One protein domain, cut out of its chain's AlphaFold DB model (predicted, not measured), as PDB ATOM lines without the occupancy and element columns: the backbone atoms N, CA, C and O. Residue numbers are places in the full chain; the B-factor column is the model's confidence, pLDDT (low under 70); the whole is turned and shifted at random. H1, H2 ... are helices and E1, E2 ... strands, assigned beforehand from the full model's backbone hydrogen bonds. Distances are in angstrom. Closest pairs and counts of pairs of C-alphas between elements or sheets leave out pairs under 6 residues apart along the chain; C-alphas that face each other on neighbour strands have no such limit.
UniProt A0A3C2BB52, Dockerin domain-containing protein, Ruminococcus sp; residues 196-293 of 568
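AT A GLANCE: This is residues 196 to 293 of the 568 residues of the protein "Dockerin domain-containing protein" of Ruminococcus sp (UniProt A0A3C2BB52). A small, strongly twisted sheet of four strands makes one end of an elongated domain, and three helices make the other end. H2 stands up from the sheet's E3 and E4, the long H1 runs beside H2 the opposite way, and the short H3 stands crosswise near H2; residues 286 to 293 run from the sheet back toward the helices. The printed part has 98 residues, with three named helices and four named strands in the order H1 E1 E2 H2 H3 E3 E4. The sheet runs E1 E2 E4 E3, antiparallel throughout, and the class is mixed, helices and strands. The whole is compact, with a radius of gyration of the C-alphas of 13.4 A, and spans 44 by 26 by 25 A.

IN THESE COORDINATES: H1, residues 196 to 214, begins with C-alpha 196 at (22.615, 20.328, -21.526) and is 26.6 A long. E1, residues 218 to 226, is 17.6 A long and bends by 87 degrees at residue 222. E2, residues 232 to 237, is 15.6 A long. H2, residues 244 to 254, begins with C-alpha 244 at (15.022, -1.124, -40.849) and is 15.9 A long. H3 is residues 257 to 263 and E3 residues 275 to 278. E4, residues 281 to 285, ends with C-alpha 285 at (25.449, -8.994, -39.846).

HOW THE PARTS SIT: E1 and E2 form a hairpin, with N 220 and O 235 2.9 A apart, within hydrogen-bond range. E2 and E4 are antiparallel at 132 degrees, with N 236 and O 282 at 2.9 A. E3 and E4 form the other hairpin, with N 276 and O 283 at 2.9 A. E2, H2 H3 and E3 form a split strand-helix-strand unit, two strands of one sheet that are not neighbours, with the helices between them along the chain and E4 between them in the sheet, and its crossover is right-handed. H2 is on the sheet at a height of 13.6 A, over E4 and E3, and stands up from it at 56 degrees; its closest C-alphas to E3 are those of Thr 244 and Asp 277, 6.0 A. H1 touches H2 with residues 202 to 209 alone, the closest C-alphas being those of Leu 202 and Val 254, 6.3 A. They run opposite ways at a shallow tilt of 34 degrees, only just short of steep. H1 only grazes the sheet, with residues 212 to 214. H3 is close to H2 but not clearly touching, the closest C-alphas being those of Met 251 and Ile 260, 7.5 A, and about perpendicular to it at 80 degrees. H3 is not on the sheet, and H1 and H3 are apart. In H1 and H3 every O i to N i+4 pair is within hydrogen-bond range; in H2 6 of 7 are.

THE WHOLE: The two C-alphas farthest apart are those of Asn 196 and Ser 228, 46.4 A. The printed part has no cut. The link from H3 to E3, 11 residues, is long. The mean pLDDT of the printed part is 89.9, and residues 291 to 292 are under 70.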
ATOM      1  N   ASN A 196      21.899  21.426 -22.175       76.81
ATOM      2  CA  ASN A 196      22.615  20.328 -21.526       76.81
ATOM      3  C   ASN A 196      21.815  19.023 -21.620       76.81
ATOM      4  O   ASN A 196      22.364  17.976 -21.971       76.81
ATOM      5  N   GLN A 197      20.501  19.079 -21.395       78.38
ATOM      6  CA  GLN A 197      19.624  17.925 -21.583       78.38
ATOM      7  C   GLN A 197      19.551  17.501 -23.055       78.38
ATOM      8  O   GLN A 197      19.560  16.299 -23.357       78.38
ATOM      9  N   LYS A 198      19.512  18.460 -23.990       82.62
ATOM     10  CA  LYS A 198      19.595  18.160 -25.430       82.62
ATOM     11  C   LYS A 198      20.918  17.494 -25.782       82.62
ATOM     12  O   LYS A 198      20.899  16.474 -26.464       82.62
ATOM     13  N   ALA A 199      22.035  18.025 -25.291       88.69
ATOM     14  CA  ALA A 199      23.356  17.463 -25.522       88.69
ATOM     15  C   ALA A 199      23.454  16.032 -24.996       88.69
ATOM     16  O   ALA A 199      23.817  15.139 -25.751       88.69
ATOM     17  N   SER A 200      23.014  15.789 -23.760       85.88
ATOM     18  CA  SER A 200      22.963  14.448 -23.166       85.88
ATOM     19  C   SER A 200      22.135  13.470 -24.014       85.88
ATOM     20  O   SER A 200      22.586  12.369 -24.333       85.88
ATOM     21  N   THR A 201      20.955  13.903 -24.471       88.19
ATOM     22  CA  THR A 201      20.069  13.089 -25.321       88.19
ATOM     23  C   THR A 201      20.721  12.760 -26.667       88.19
ATOM     24  O   THR A 201      20.725  11.606 -27.092       88.19
ATOM     25  N   LEU A 202      21.296  13.762 -27.336       94.69
ATOM     26  CA  LEU A 202      21.923  13.616 -28.649       94.69
ATOM     27  C   LEU A 202      23.212  12.791 -28.585       94.69
ATOM     28  O   LEU A 202      23.407  11.909 -29.417       94.69
ATOM     29  N   MET A 203      24.066  13.030 -27.588       93.12
ATOM     30  CA  MET A 203      25.302  12.273 -27.372       93.12
ATOM     31  C   MET A 203      25.017  10.805 -27.056       93.12
ATOM     32  O   MET A 203      25.677   9.926 -27.614       93.12
ATOM     33  N   GLY A 204      24.021  10.534 -26.204       90.69
ATOM     34  CA  GLY A 204      23.590   9.171 -25.895       90.69
ATOM     35  C   GLY A 204      22.993   8.461 -27.111       90.69
ATOM     36  O   GLY A 204      23.298   7.296 -27.361       90.69
ATOM     37  N   ALA A 205      22.192   9.168 -27.915       92.19
ATOM     38  CA  ALA A 205      21.666   8.615 -29.157       92.19
ATOM     39  C   ALA A 205      22.778   8.339 -30.183       92.19
ATOM     40  O   ALA A 205      22.751   7.294 -30.829       92.19
ATOM     41  N   LEU A 206      23.775   9.226 -30.300       92.69
ATOM     42  CA  LEU A 206      24.928   9.021 -31.179       92.69
ATOM     43  C   LEU A 206      25.750   7.798 -30.759       92.69
ATOM     44  O   LEU A 206      26.051   6.972 -31.612       92.69
ATOM     45  N   ASP A 207      26.054   7.650 -29.465       88.56
ATOM     46  CA  ASP A 207      26.746   6.472 -28.914       88.56
ATOM     47  C   ASP A 207      25.973   5.177 -29.213       88.56
ATOM     48  O   ASP A 207      26.543   4.179 -29.653       88.56
ATOM     49  N   TYR A 208      24.647   5.200 -29.059       88.88
ATOM     50  CA  TYR A 208      23.810   4.045 -29.368       88.88
ATOM     51  C   TYR A 208      23.800   3.693 -30.865       88.88
ATOM     52  O   TYR A 208      23.904   2.518 -31.224       88.88
ATOM     53  N   ILE A 209      23.720   4.694 -31.750       91.50
ATOM     54  CA  ILE A 209      23.821   4.498 -33.207       91.50
ATOM     55  C   ILE A 209      25.195   3.938 -33.577       91.50
ATOM     56  O   ILE A 209      25.279   3.042 -34.413       91.50
ATOM     57  N   ASP A 210      26.260   4.424 -32.944       89.69
ATOM     58  CA  ASP A 210      27.625   3.974 -33.204       89.69
ATOM     59  C   ASP A 210      27.838   2.510 -32.777       89.69
ATOM     60  O   ASP A 210      28.362   1.707 -33.550       89.69
ATOM     61  N   LYS A 211      27.302   2.111 -31.616       88.00
ATOM     62  CA  LYS A 211      27.262   0.711 -31.150       88.00
ATOM     63  C   LYS A 211      26.515  -0.209 -32.111       88.00
ATOM     64  O   LYS A 211      27.040  -1.254 -32.503       88.00
ATOM     65  N   ILE A 212      25.334   0.200 -32.573       88.75
ATOM     66  CA  ILE A 212      24.586  -0.528 -33.613       88.75
ATOM     67  C   ILE A 212      25.411  -0.613 -34.895       88.75
ATOM     68  O   ILE A 212      25.525  -1.684 -35.496       88.75
ATOM     69  N   GLY A 213      26.032   0.497 -35.288       88.56
ATOM     70  CA  GLY A 213      26.929   0.595 -36.428       88.56
ATOM     71  C   GLY A 213      28.145  -0.318 -36.324       88.56
ATOM     72  O   GLY A 213      28.608  -0.754 -37.371       88.56
ATOM     73  N   GLY A 214      28.604  -0.653 -35.111       87.62
ATOM     74  CA  GLY A 214      29.661  -1.624 -34.789       87.62
ATOM     75  C   GLY A 214      29.177  -3.071 -34.604       87.62
ATOM     76  O   GLY A 214      29.988  -4.003 -34.607       87.62
ATOM     77  N   GLY A 215      27.861  -3.298 -34.556       86.38
ATOM     78  CA  GLY A 215      27.245  -4.615 -34.355       86.38
ATOM     79  C   GLY A 215      27.139  -5.039 -32.894       86.38
ATOM     80  O   GLY A 215      26.951  -6.225 -32.630       86.38
ATOM     81  N   ASP A 216      27.246  -4.095 -31.957       88.00
ATOM     82  CA  ASP A 216      27.000  -4.312 -30.529       88.00
ATOM     83  C   ASP A 216      25.489  -4.398 -30.258       88.00
ATOM     84  O   ASP A 216      24.849  -3.516 -29.685       88.00
ATOM     85  N   VAL A 217      24.890  -5.470 -30.775       89.12
ATOM     86  CA  VAL A 217      23.482  -5.824 -30.612       89.12
ATOM     87  C   VAL A 217      23.370  -7.311 -30.288       89.12
ATOM     88  O   VAL A 217      24.256  -8.112 -30.582       89.12
ATOM     89  N   SER A 218      22.268  -7.709 -29.654       92.88
ATOM     90  CA  SER A 218      22.015  -9.125 -29.379       92.88
ATOM     91  C   SER A 218      21.377  -9.804 -30.588       92.88
ATOM     92  O   SER A 218      20.469  -9.247 -31.201       92.88
ATOM     93  N   PHE A 219      21.797 -11.035 -30.876       94.94
ATOM     94  CA  PHE A 219      21.271 -11.836 -31.980       94.94
ATOM     95  C   PHE A 219      20.631 -13.135 -31.487       94.94
ATOM     96  O   PHE A 219      21.143 -13.772 -30.563       94.94
ATOM     97  N   ASP A 220      19.548 -13.563 -32.136       96.12
ATOM     98  CA  ASP A 220      19.068 -14.944 -32.048       96.12
ATOM     99  C   ASP A 220      19.807 -15.806 -33.077       96.12
ATOM    100  O   ASP A 220      19.435 -15.884 -34.250       96.12
ATOM    101  N   THR A 221      20.871 -16.474 -32.633       93.38
ATOM    102  CA  THR A 221      21.732 -17.293 -33.496       93.38
ATOM    103  C   THR A 221      21.019 -18.499 -34.110       93.38
ATOM    104  O   THR A 221      21.497 -19.037 -35.106       93.38
ATOM    105  N   SER A 222      19.856 -18.907 -33.586       96.00
ATOM    106  CA  SER A 222      19.062 -19.991 -34.181       96.00
ATOM    107  C   SER A 222      18.430 -19.604 -35.523       96.00
ATOM    108  O   SER A 222      18.056 -20.473 -36.310       96.00
ATOM    109  N   THR A 223      18.358 -18.302 -35.811       96.88
ATOM    110  CA  THR A 223      17.795 -17.745 -37.048       96.88
ATOM    111  C   THR A 223      18.842 -17.478 -38.132       96.88
ATOM    112  O   THR A 223      18.504 -16.952 -39.195       96.88
ATOM    113  N   ALA A 224      20.107 -17.821 -37.874       96.50
ATOM    114  CA  ALA A 224      21.218 -17.416 -38.718       96.50
ATOM    115  C   ALA A 224      21.140 -17.989 -40.144       96.50
ATOM    116  O   ALA A 224      20.830 -19.165 -40.354       96.50
ATOM    117  N   PHE A 225      21.478 -17.167 -41.135       96.31
ATOM    118  CA  PHE A 225      21.653 -17.590 -42.523       96.31
ATOM    119  C   PHE A 225      22.795 -16.825 -43.188       96.31
ATOM    120  O   PHE A 225      23.173 -15.744 -42.745       96.31
ATOM    121  N   LYS A 226      23.334 -17.377 -44.281       96.06
ATOM    122  CA  LYS A 226      24.360 -16.710 -45.087       96.06
ATOM    123  C   LYS A 226      23.785 -16.159 -46.381       96.06
ATOM    124  O   LYS A 226      22.996 -16.839 -47.038       96.06
ATOM    125  N   ASN A 227      24.187 -14.945 -46.744       90.38
ATOM    126  CA  ASN A 227      23.892 -14.385 -48.061       90.38
ATOM    127  C   ASN A 227      24.842 -14.972 -49.134       90.38
ATOM    128  O   ASN A 227      25.716 -15.793 -48.846       90.38
ATOM    129  N   SER A 228      24.687 -14.535 -50.385       89.62
ATOM    130  CA  SER A 228      25.546 -14.946 -51.507       89.62
ATOM    131  C   SER A 228      27.007 -14.508 -51.372       89.62
ATOM    132  O   SER A 228      27.880 -15.132 -51.972       89.62
ATOM    133  N   ASN A 229      27.274 -13.462 -50.589       87.94
ATOM    134  CA  ASN A 229      28.614 -12.922 -50.350       87.94
ATOM    135  C   ASN A 229      29.330 -13.642 -49.193       87.94
ATOM    136  O   ASN A 229      30.511 -13.408 -48.954       87.94
ATOM    137  N   GLY A 230      28.637 -14.549 -48.495       91.81
ATOM    138  CA  GLY A 230      29.158 -15.292 -47.352       91.81
ATOM    139  C   GLY A 230      28.976 -14.595 -46.001       91.81
ATOM    140  O   GLY A 230      29.372 -15.178 -44.988       91.81
ATOM    141  N   ASP A 231      28.353 -13.414 -45.965       93.06
ATOM    142  CA  ASP A 231      28.000 -12.727 -44.721       93.06
ATOM    143  C   ASP A 231      26.920 -13.508 -43.979       93.06
ATOM    144  O   ASP A 231      25.919 -13.926 -44.569       93.06
ATOM    145  N   GLU A 232      27.101 -13.663 -42.673       96.50
ATOM    146  CA  GLU A 232      26.121 -14.288 -41.797       96.50
ATOM    147  C   GLU A 232      25.218 -13.227 -41.161       96.50
ATOM    148  O   GLU A 232      25.691 -12.291 -40.515       96.50
ATOM    149  N   PHE A 233      23.910 -13.391 -41.345       97.19
ATOM    150  CA  PHE A 233      22.865 -12.562 -40.759       97.19
ATOM    151  C   PHE A 233      22.081 -13.364 -39.730       97.19
ATOM    152  O   PHE A 233      21.769 -14.527 -39.971       97.19
ATOM    153  N   ALA A 234      21.690 -12.725 -38.632       97.31
ATOM    154  CA  ALA A 234      20.771 -13.282 -37.643       97.31
ATOM    155  C   ALA A 234      19.765 -12.217 -37.186       97.31
ATOM    156  O   ALA A 234      20.018 -11.015 -37.317       97.31
ATOM    157  N   GLN A 235      18.622 -12.655 -36.659       97.38
ATOM    158  CA  GLN A 235      17.596 -11.760 -36.142       97.38
ATOM    159  C   GLN A 235      18.150 -10.948 -34.972       97.38
ATOM    160  O   GLN A 235      18.706 -11.509 -34.025       97.38
ATOM    161  N   VAL A 236      17.952  -9.632 -35.020       95.06
ATOM    162  CA  VAL A 236      18.304  -8.731 -33.923       95.06
ATOM    163  C   VAL A 236      17.240  -8.841 -32.832       95.06
ATOM    164  O   VAL A 236      16.040  -8.780 -33.097       95.06
ATOM    165  N   VAL A 237      17.677  -9.004 -31.587       92.00
ATOM    166  CA  VAL A 237      16.818  -9.124 -30.404       92.00
ATOM    167  C   VAL A 237      17.253  -8.139 -29.319       92.00
ATOM    168  O   VAL A 237      18.345  -7.579 -29.373       92.00
ATOM    169  N   LYS A 238      16.398  -7.930 -28.307       88.06
ATOM    170  CA  LYS A 238      16.639  -6.983 -27.195       88.06
ATOM    171  C   LYS A 238      16.931  -5.550 -27.665       88.06
ATOM    172  O   LYS A 238      17.732  -4.837 -27.069       88.06
ATOM    173  N   THR A 239      16.263  -5.143 -28.734       85.75
ATOM    174  CA  THR A 239      16.319  -3.797 -29.299       85.75
ATOM    175  C   THR A 239      14.914  -3.200 -29.342       85.75
ATOM    176  O   THR A 239      13.924  -3.932 -29.300       85.75
ATOM    177  N   GLN A 240      14.830  -1.875 -29.421       83.88
ATOM    178  CA  GLN A 240      13.572  -1.160 -29.641       83.88
ATOM    179  C   GLN A 240      13.119  -1.176 -31.113       83.88
ATOM    180  O   GLN A 240      11.993  -0.789 -31.409       83.88
ATOM    181  N   PHE A 241      13.984  -1.609 -32.038       91.38
ATOM    182  CA  PHE A 241      13.708  -1.596 -33.475       91.38
ATOM    183  C   PHE A 241      13.177  -2.947 -33.950       91.38
ATOM    184  O   PHE A 241      13.816  -3.975 -33.737       91.38
ATOM    185  N   SER A 242      12.031  -2.943 -34.628       91.38
ATOM    186  CA  SER A 242      11.464  -4.156 -35.229       91.38
ATOM    187  C   SER A 242      11.866  -4.308 -36.693       91.38
ATOM    188  O   SER A 242      11.944  -5.433 -37.182       91.38
ATOM    189  N   THR A 243      12.140  -3.195 -37.378       95.62
ATOM    190  CA  THR A 243      12.464  -3.132 -38.810       95.62
ATOM    191  C   THR A 243      13.566  -2.115 -39.114       95.62
ATOM    192  O   THR A 243      13.901  -1.260 -38.287       95.62
ATOM    193  N   THR A 244      14.102  -2.154 -40.335       95.00
ATOM    194  CA  THR A 244      15.022  -1.124 -40.849       95.00
ATOM    195  C   THR A 244      14.372   0.259 -40.907       95.00
ATOM    196  O   THR A 244      15.057   1.267 -40.732       95.00
ATOM    197  N   SER A 245      13.048   0.321 -41.087       94.06
ATOM    198  CA  SER A 245      12.292   1.576 -41.039       94.06
ATOM    199  C   SER A 245      12.326   2.203 -39.646       94.06
ATOM    200  O   SER A 245      12.541   3.408 -39.540       94.06
ATOM    201  N   ASP A 246      12.169   1.407 -38.585       92.31
ATOM    202  CA  ASP A 246      12.219   1.914 -37.204       92.31
ATOM    203  C   ASP A 246      13.607   2.472 -36.877       92.31
ATOM    204  O   ASP A 246      13.735   3.567 -36.324       92.31
ATOM    205  N   LEU A 247      14.652   1.734 -37.271       92.75
ATOM    206  CA  LEU A 247      16.037   2.158 -37.096       92.75
ATOM    207  C   LEU A 247      16.317   3.458 -37.861       92.75
ATOM    208  O   LEU A 247      16.884   4.392 -37.293       92.75
ATOM    209  N   ARG A 248      15.859   3.563 -39.115       94.25
ATOM    210  CA  ARG A 248      15.969   4.796 -39.906       94.25
ATOM    211  C   ARG A 248      15.277   5.966 -39.231       94.25
ATOM    212  O   ARG A 248      15.881   7.025 -39.108       94.25
ATOM    213  N   SER A 249      14.023   5.796 -38.816       91.62
ATOM    214  CA  SER A 249      13.258   6.871 -38.181       91.62
ATOM    215  C   SER A 249      13.935   7.359 -36.906       91.62
ATOM    216  O   SER A 249      13.987   8.564 -36.670       91.62
ATOM    217  N   PHE A 250      14.516   6.451 -36.119       92.44
ATOM    218  CA  PHE A 250      15.317   6.832 -34.964       92.44
ATOM    219  C   PHE A 250      16.575   7.609 -35.363       92.44
ATOM    220  O   PHE A 250      16.787   8.701 -34.841       92.44
ATOM    221  N   MET A 251      17.368   7.118 -36.321       93.81
ATOM    222  CA  MET A 251      18.562   7.831 -36.791       93.81
ATOM    223  C   MET A 251      18.215   9.230 -37.317       93.81
ATOM    224  O   MET A 251      18.841  10.206 -36.919       93.81
ATOM    225  N   GLU A 252      17.179   9.356 -38.148       94.25
ATOM    226  CA  GLU A 252      16.725  10.638 -38.704       94.25
ATOM    227  C   GLU A 252      16.082  11.568 -37.660       94.25
ATOM    228  O   GLU A 252      15.925  12.764 -37.929       94.25
ATOM    229  N   SER A 253      15.717  11.058 -36.477       90.25
ATOM    230  CA  SER A 253      15.204  11.885 -35.375       90.25
ATOM    231  C   SER A 253      16.304  12.670 -34.655       90.25
ATOM    232  O   SER A 253      16.017  13.733 -34.109       90.25
ATOM    233  N   VAL A 254      17.552  12.186 -34.696       93.81
ATOM    234  CA  VAL A 254      18.694  12.772 -33.968       93.81
ATOM    235  C   VAL A 254      19.875  13.157 -34.861       93.81
ATOM    236  O   VAL A 254      20.717  13.938 -34.426       93.81
ATOM    237  N   LEU A 255      19.954  12.658 -36.096       94.50
ATOM    238  CA  LEU A 255      21.012  12.956 -37.067       94.50
ATOM    239  C   LEU A 255      20.414  13.561 -38.342       94.50
ATOM    240  O   LEU A 255      19.335  13.161 -38.791       94.50
ATOM    241  N   THR A 256      21.126  14.494 -38.974       92.19
ATOM    242  CA  THR A 256      20.730  14.976 -40.306       92.19
ATOM    243  C   THR A 256      20.958  13.880 -41.351       92.19
ATOM    244  O   THR A 256      21.891  13.080 -41.244       92.19
ATOM    245  N   LYS A 257      20.153  13.859 -42.423       89.56
ATOM    246  CA  LYS A 257      20.350  12.905 -43.538       89.56
ATOM    247  C   LYS A 257      21.750  13.005 -44.140       89.56
ATOM    248  O   LYS A 257      22.364  11.997 -44.479       89.56
ATOM    249  N   LYS A 258      22.273  14.233 -44.224       87.25
ATOM    250  CA  LYS A 258      23.650  14.508 -44.641       87.25
ATOM    251  C   LYS A 258      24.649  13.754 -43.760       87.25
ATOM    252  O   LYS A 258      25.540  13.096 -44.288       87.25
ATOM    253  N   PHE A 259      24.497  13.839 -42.440       87.25
ATOM    254  CA  PHE A 259      25.411  13.197 -41.502       87.25
ATOM    255  C   PHE A 259      25.307  11.670 -41.528       87.25
ATOM    256  O   PHE A 259      26.334  10.990 -41.529       87.25
ATOM    257  N   ILE A 260      24.086  11.134 -41.641       89.62
ATOM    258  CA  ILE A 260      23.844   9.694 -41.811       89.62
ATOM    259  C   ILE A 260      24.581   9.181 -43.048       89.62
ATOM    260  O   ILE A 260      25.370   8.251 -42.936       89.62
ATOM    261  N   ASN A 261      24.406   9.823 -44.203       84.38
ATOM    262  CA  ASN A 261      25.053   9.391 -45.443       84.38
ATOM    263  C   ASN A 261      26.585   9.477 -45.374       84.38
ATOM    264  O   ASN A 261      27.282   8.653 -45.961       84.38
ATOM    265  N   TYR A 262      27.109  10.477 -44.662       81.88
ATOM    266  CA  TYR A 262      28.546  10.672 -44.517       81.88
ATOM    267  C   TYR A 262      29.198   9.622 -43.607       81.88
ATOM    268  O   TYR A 262      30.227   9.062 -43.970       81.88
ATOM    269  N   ARG A 263      28.618   9.362 -42.428       84.19
ATOM    270  CA  ARG A 263      29.267   8.556 -41.378       84.19
ATOM    271  C   ARG A 263      28.671   7.163 -41.196       84.19
ATOM    272  O   ARG A 263      29.389   6.236 -40.840       84.19
ATOM    273  N   TYR A 264      27.375   7.017 -41.433       87.88
ATOM    274  CA  TYR A 264      26.595   5.823 -41.102       87.88
ATOM    275  C   TYR A 264      25.899   5.206 -42.320       87.88
ATOM    276  O   TYR A 264      24.968   4.417 -42.163       87.88
ATOM    277  N   SER A 265      26.362   5.517 -43.535       85.94
ATOM    278  CA  SER A 265      25.807   4.952 -44.768       85.94
ATOM    279  C   SER A 265      25.893   3.430 -44.794       85.94
ATOM    280  O   SER A 265      24.980   2.793 -45.279       85.94
ATOM    281  N   GLY A 266      26.916   2.815 -44.195       88.06
ATOM    282  CA  GLY A 266      27.021   1.351 -44.129       88.06
ATOM    283  C   GLY A 266      25.957   0.650 -43.267       88.06
ATOM    284  O   GLY A 266      25.851  -0.576 -43.317       88.06
ATOM    285  N   ILE A 267      25.175   1.381 -42.459       91.69
ATOM    286  CA  ILE A 267      24.154   0.765 -41.600       91.69
ATOM    287  C   ILE A 267      22.947   0.307 -42.436       91.69
ATOM    288  O   ILE A 267      22.481  -0.818 -42.240       91.69
ATOM    289  N   LEU A 268      22.471   1.153 -43.360       90.25
ATOM    290  CA  LEU A 268      21.244   0.980 -44.153       90.25
ATOM    291  C   LEU A 268      21.443   1.458 -45.608       90.25
ATOM    292  O   LEU A 268      22.271   2.318 -45.866       90.25
ATOM    293  N   ASP A 269      20.622   0.966 -46.541       76.19
ATOM    294  CA  ASP A 269      20.499   1.439 -47.944       76.19
ATOM    295  C   ASP A 269      21.745   1.416 -48.827       76.19
ATOM    296  O   ASP A 269      21.802   2.106 -49.849       76.19
ATOM    297  N   THR A 270      22.739   0.619 -48.475       84.00
ATOM    298  CA  THR A 270      23.838   0.306 -49.387       84.00
ATOM    299  C   THR A 270      23.568  -1.015 -50.095       84.00
ATOM    300  O   THR A 270      22.693  -1.784 -49.699       84.00
ATOM    301  N   ASP A 271      24.354  -1.302 -51.134       85.00
ATOM    302  CA  ASP A 271      24.373  -2.629 -51.766       85.00
ATOM    303  C   ASP A 271      24.883  -3.722 -50.805       85.00
ATOM    304  O   ASP A 271      24.664  -4.911 -51.034       85.00
ATOM    305  N   ASP A 272      25.547  -3.314 -49.717       88.31
ATOM    306  CA  ASP A 272      26.038  -4.183 -48.652       88.31
ATOM    307  C   ASP A 272      25.697  -3.617 -47.257       88.31
ATOM    308  O   ASP A 272      26.580  -3.121 -46.546       88.31
ATOM    309  N   PRO A 273      24.411  -3.608 -46.864       92.94
ATOM    310  CA  PRO A 273      23.980  -2.970 -45.632       92.94
ATOM    311  C   PRO A 273      24.257  -3.874 -44.433       92.94
ATOM    312  O   PRO A 273      24.201  -5.108 -44.511       92.94
ATOM    313  N   ARG A 274      24.508  -3.259 -43.277       93.75
ATOM    314  CA  ARG A 274      24.687  -4.012 -42.035       93.75
ATOM    315  C   ARG A 274      23.387  -4.626 -41.528       93.75
ATOM    316  O   ARG A 274      23.430  -5.720 -40.962       93.75
ATOM    317  N   TYR A 275      22.265  -3.939 -41.724       95.56
ATOM    318  CA  TYR A 275      20.947  -4.379 -41.281       95.56
ATOM    319  C   TYR A 275      19.950  -4.422 -42.436       95.56
ATOM    320  O   TYR A 275      19.933  -3.543 -43.294       95.56
ATOM    321  N   ILE A 276      19.105  -5.451 -42.437       95.31
ATOM    322  CA  ILE A 276      18.084  -5.703 -43.457       95.31
ATOM    323  C   ILE A 276      16.775  -6.137 -42.805       95.31
ATOM    324  O   ILE A 276      16.771  -6.688 -41.704       95.31
ATOM    325  N   ASP A 277      15.672  -5.967 -43.528       95.88
ATOM    326  CA  ASP A 277      14.421  -6.630 -43.183       95.88
ATOM    327  C   ASP A 277      14.360  -7.995 -43.864       95.88
ATOM    328  O   ASP A 277      14.363  -8.108 -45.091       95.88
ATOM    329  N   TYR A 278      14.266  -9.051 -43.060       94.50
ATOM    330  CA  TYR A 278      14.077 -10.409 -43.550       94.50
ATOM    331  C   TYR A 278      12.827 -11.006 -42.921       94.50
ATOM    332  O   TYR A 278      12.711 -11.120 -41.705       94.50
ATOM    333  N   LYS A 279      11.853 -11.367 -43.767       92.88
ATOM    334  CA  LYS A 279      10.522 -11.839 -43.339       92.88
ATOM    335  C   LYS A 279       9.804 -10.861 -42.389       92.88
ATOM    336  O   LYS A 279       9.070 -11.288 -41.504       92.88
ATOM    337  N   GLY A 280       9.996  -9.557 -42.606       92.06
ATOM    338  CA  GLY A 280       9.306  -8.491 -41.872       92.06
ATOM    339  C   GLY A 280       9.883  -8.169 -40.492       92.06
ATOM    340  O   GLY A 280       9.217  -7.492 -39.718       92.06
ATOM    341  N   VAL A 281      11.085  -8.653 -40.178       95.50
ATOM    342  CA  VAL A 281      11.793  -8.359 -38.927       95.50
ATOM    343  C   VAL A 281      13.250  -7.982 -39.204       95.50
ATOM    344  O   VAL A 281      13.822  -8.384 -40.221       95.50
ATOM    345  N   LEU A 282      13.847  -7.241 -38.275       97.00
ATOM    346  CA  LEU A 282      15.215  -6.745 -38.360       97.00
ATOM    347  C   LEU A 282      16.246  -7.873 -38.199       97.00
ATOM    348  O   LEU A 282      16.306  -8.552 -37.170       97.00
ATOM    349  N   TYR A 283      17.093  -8.038 -39.209       97.00
ATOM    350  CA  TYR A 283      18.272  -8.901 -39.199       97.00
ATOM    351  C   TYR A 283      19.528  -8.046 -39.369       97.00
ATOM    352  O   TYR A 283      19.492  -7.015 -40.038       97.00
ATOM    353  N   GLY A 284      20.647  -8.473 -38.786       95.94
ATOM    354  CA  GLY A 284      21.933  -7.784 -38.916       95.94
ATOM    355  C   GLY A 284      23.099  -8.742 -39.119       95.94
ATOM    356  O   GLY A 284      23.008  -9.913 -38.740       95.94
ATOM    357  N   LYS A 285      24.190  -8.246 -39.714       95.25
ATOM    358  CA  LYS A 285      25.449  -8.994 -39.846       95.25
ATOM    359  C   LYS A 285      26.026  -9.318 -38.465       95.25
ATOM    360  O   LYS A 285      26.226  -8.409 -37.657       95.25
ATOM    361  N   THR A 286      26.340 -10.589 -38.216       93.50
ATOM    362  CA  THR A 286      26.848 -11.066 -36.914       93.50
ATOM    363  C   THR A 286      28.333 -10.771 -36.696       93.50
ATOM    364  O   THR A 286      28.810 -10.787 -35.561       93.50
ATOM    365  N   SER A 287      29.086 -10.471 -37.759       89.06
ATOM    366  CA  SER A 287      30.478 -10.033 -37.656       89.06
ATOM    367  C   SER A 287      30.563  -8.695 -36.925       89.06
ATOM    368  O   SER A 287      29.903  -7.740 -37.334       89.06
ATOM    369  N   ALA A 288      31.403  -8.597 -35.896       81.56
ATOM    370  CA  ALA A 288      31.681  -7.334 -35.217       81.56
ATOM    371  C   ALA A 288      32.540  -6.404 -36.095       81.56
ATOM    372  O   ALA A 288      33.408  -6.860 -36.840       81.56
ATOM    373  N   MET A 289      32.327  -5.093 -35.970       78.19
ATOM    374  CA  MET A 289      33.265  -4.065 -36.434       78.19
ATOM    375  C   MET A 289      33.566  -3.142 -35.251       78.19
ATOM    376  O   MET A 289      32.784  -3.085 -34.306       78.19
ATOM    377  N   GLY A 290      34.696  -2.437 -35.278       71.06
ATOM    378  CA  GLY A 290      35.002  -1.473 -34.219       71.06
ATOM    379  C   GLY A 290      33.925  -0.385 -34.121       71.06
ATOM    380  O   GLY A 290      33.482   0.126 -35.148       71.06
ATOM    381  N   CYS A 291      33.521  -0.039 -32.898       69.81
ATOM    382  CA  CYS A 291      32.790   1.193 -32.592       69.81
ATOM    383  C   CYS A 291      33.792   2.328 -32.317       69.81
ATOM    384  O   CYS A 291      34.900   2.091 -31.832       69.81
ATOM    385  N   GLY A 292      33.437   3.549 -32.705       63.81
ATOM    386  CA  GLY A 292      34.354   4.650 -32.970       63.81
ATOM    387  C   GLY A 292      34.722   5.547 -31.790       63.81
ATOM    388  O   GLY A 292      35.724   6.249 -31.918       63.81
ATOM    389  N   PHE A 293      33.966   5.578 -30.686       71.31
ATOM    390  CA  PHE A 293      34.294   6.408 -29.510       71.31
ATOM    391  C   PHE A 293      33.399   6.106 -28.295       71.31
ATOM    392  O   PHE A 293      32.264   5.667 -28.455       71.31
TER     393      PHE A 293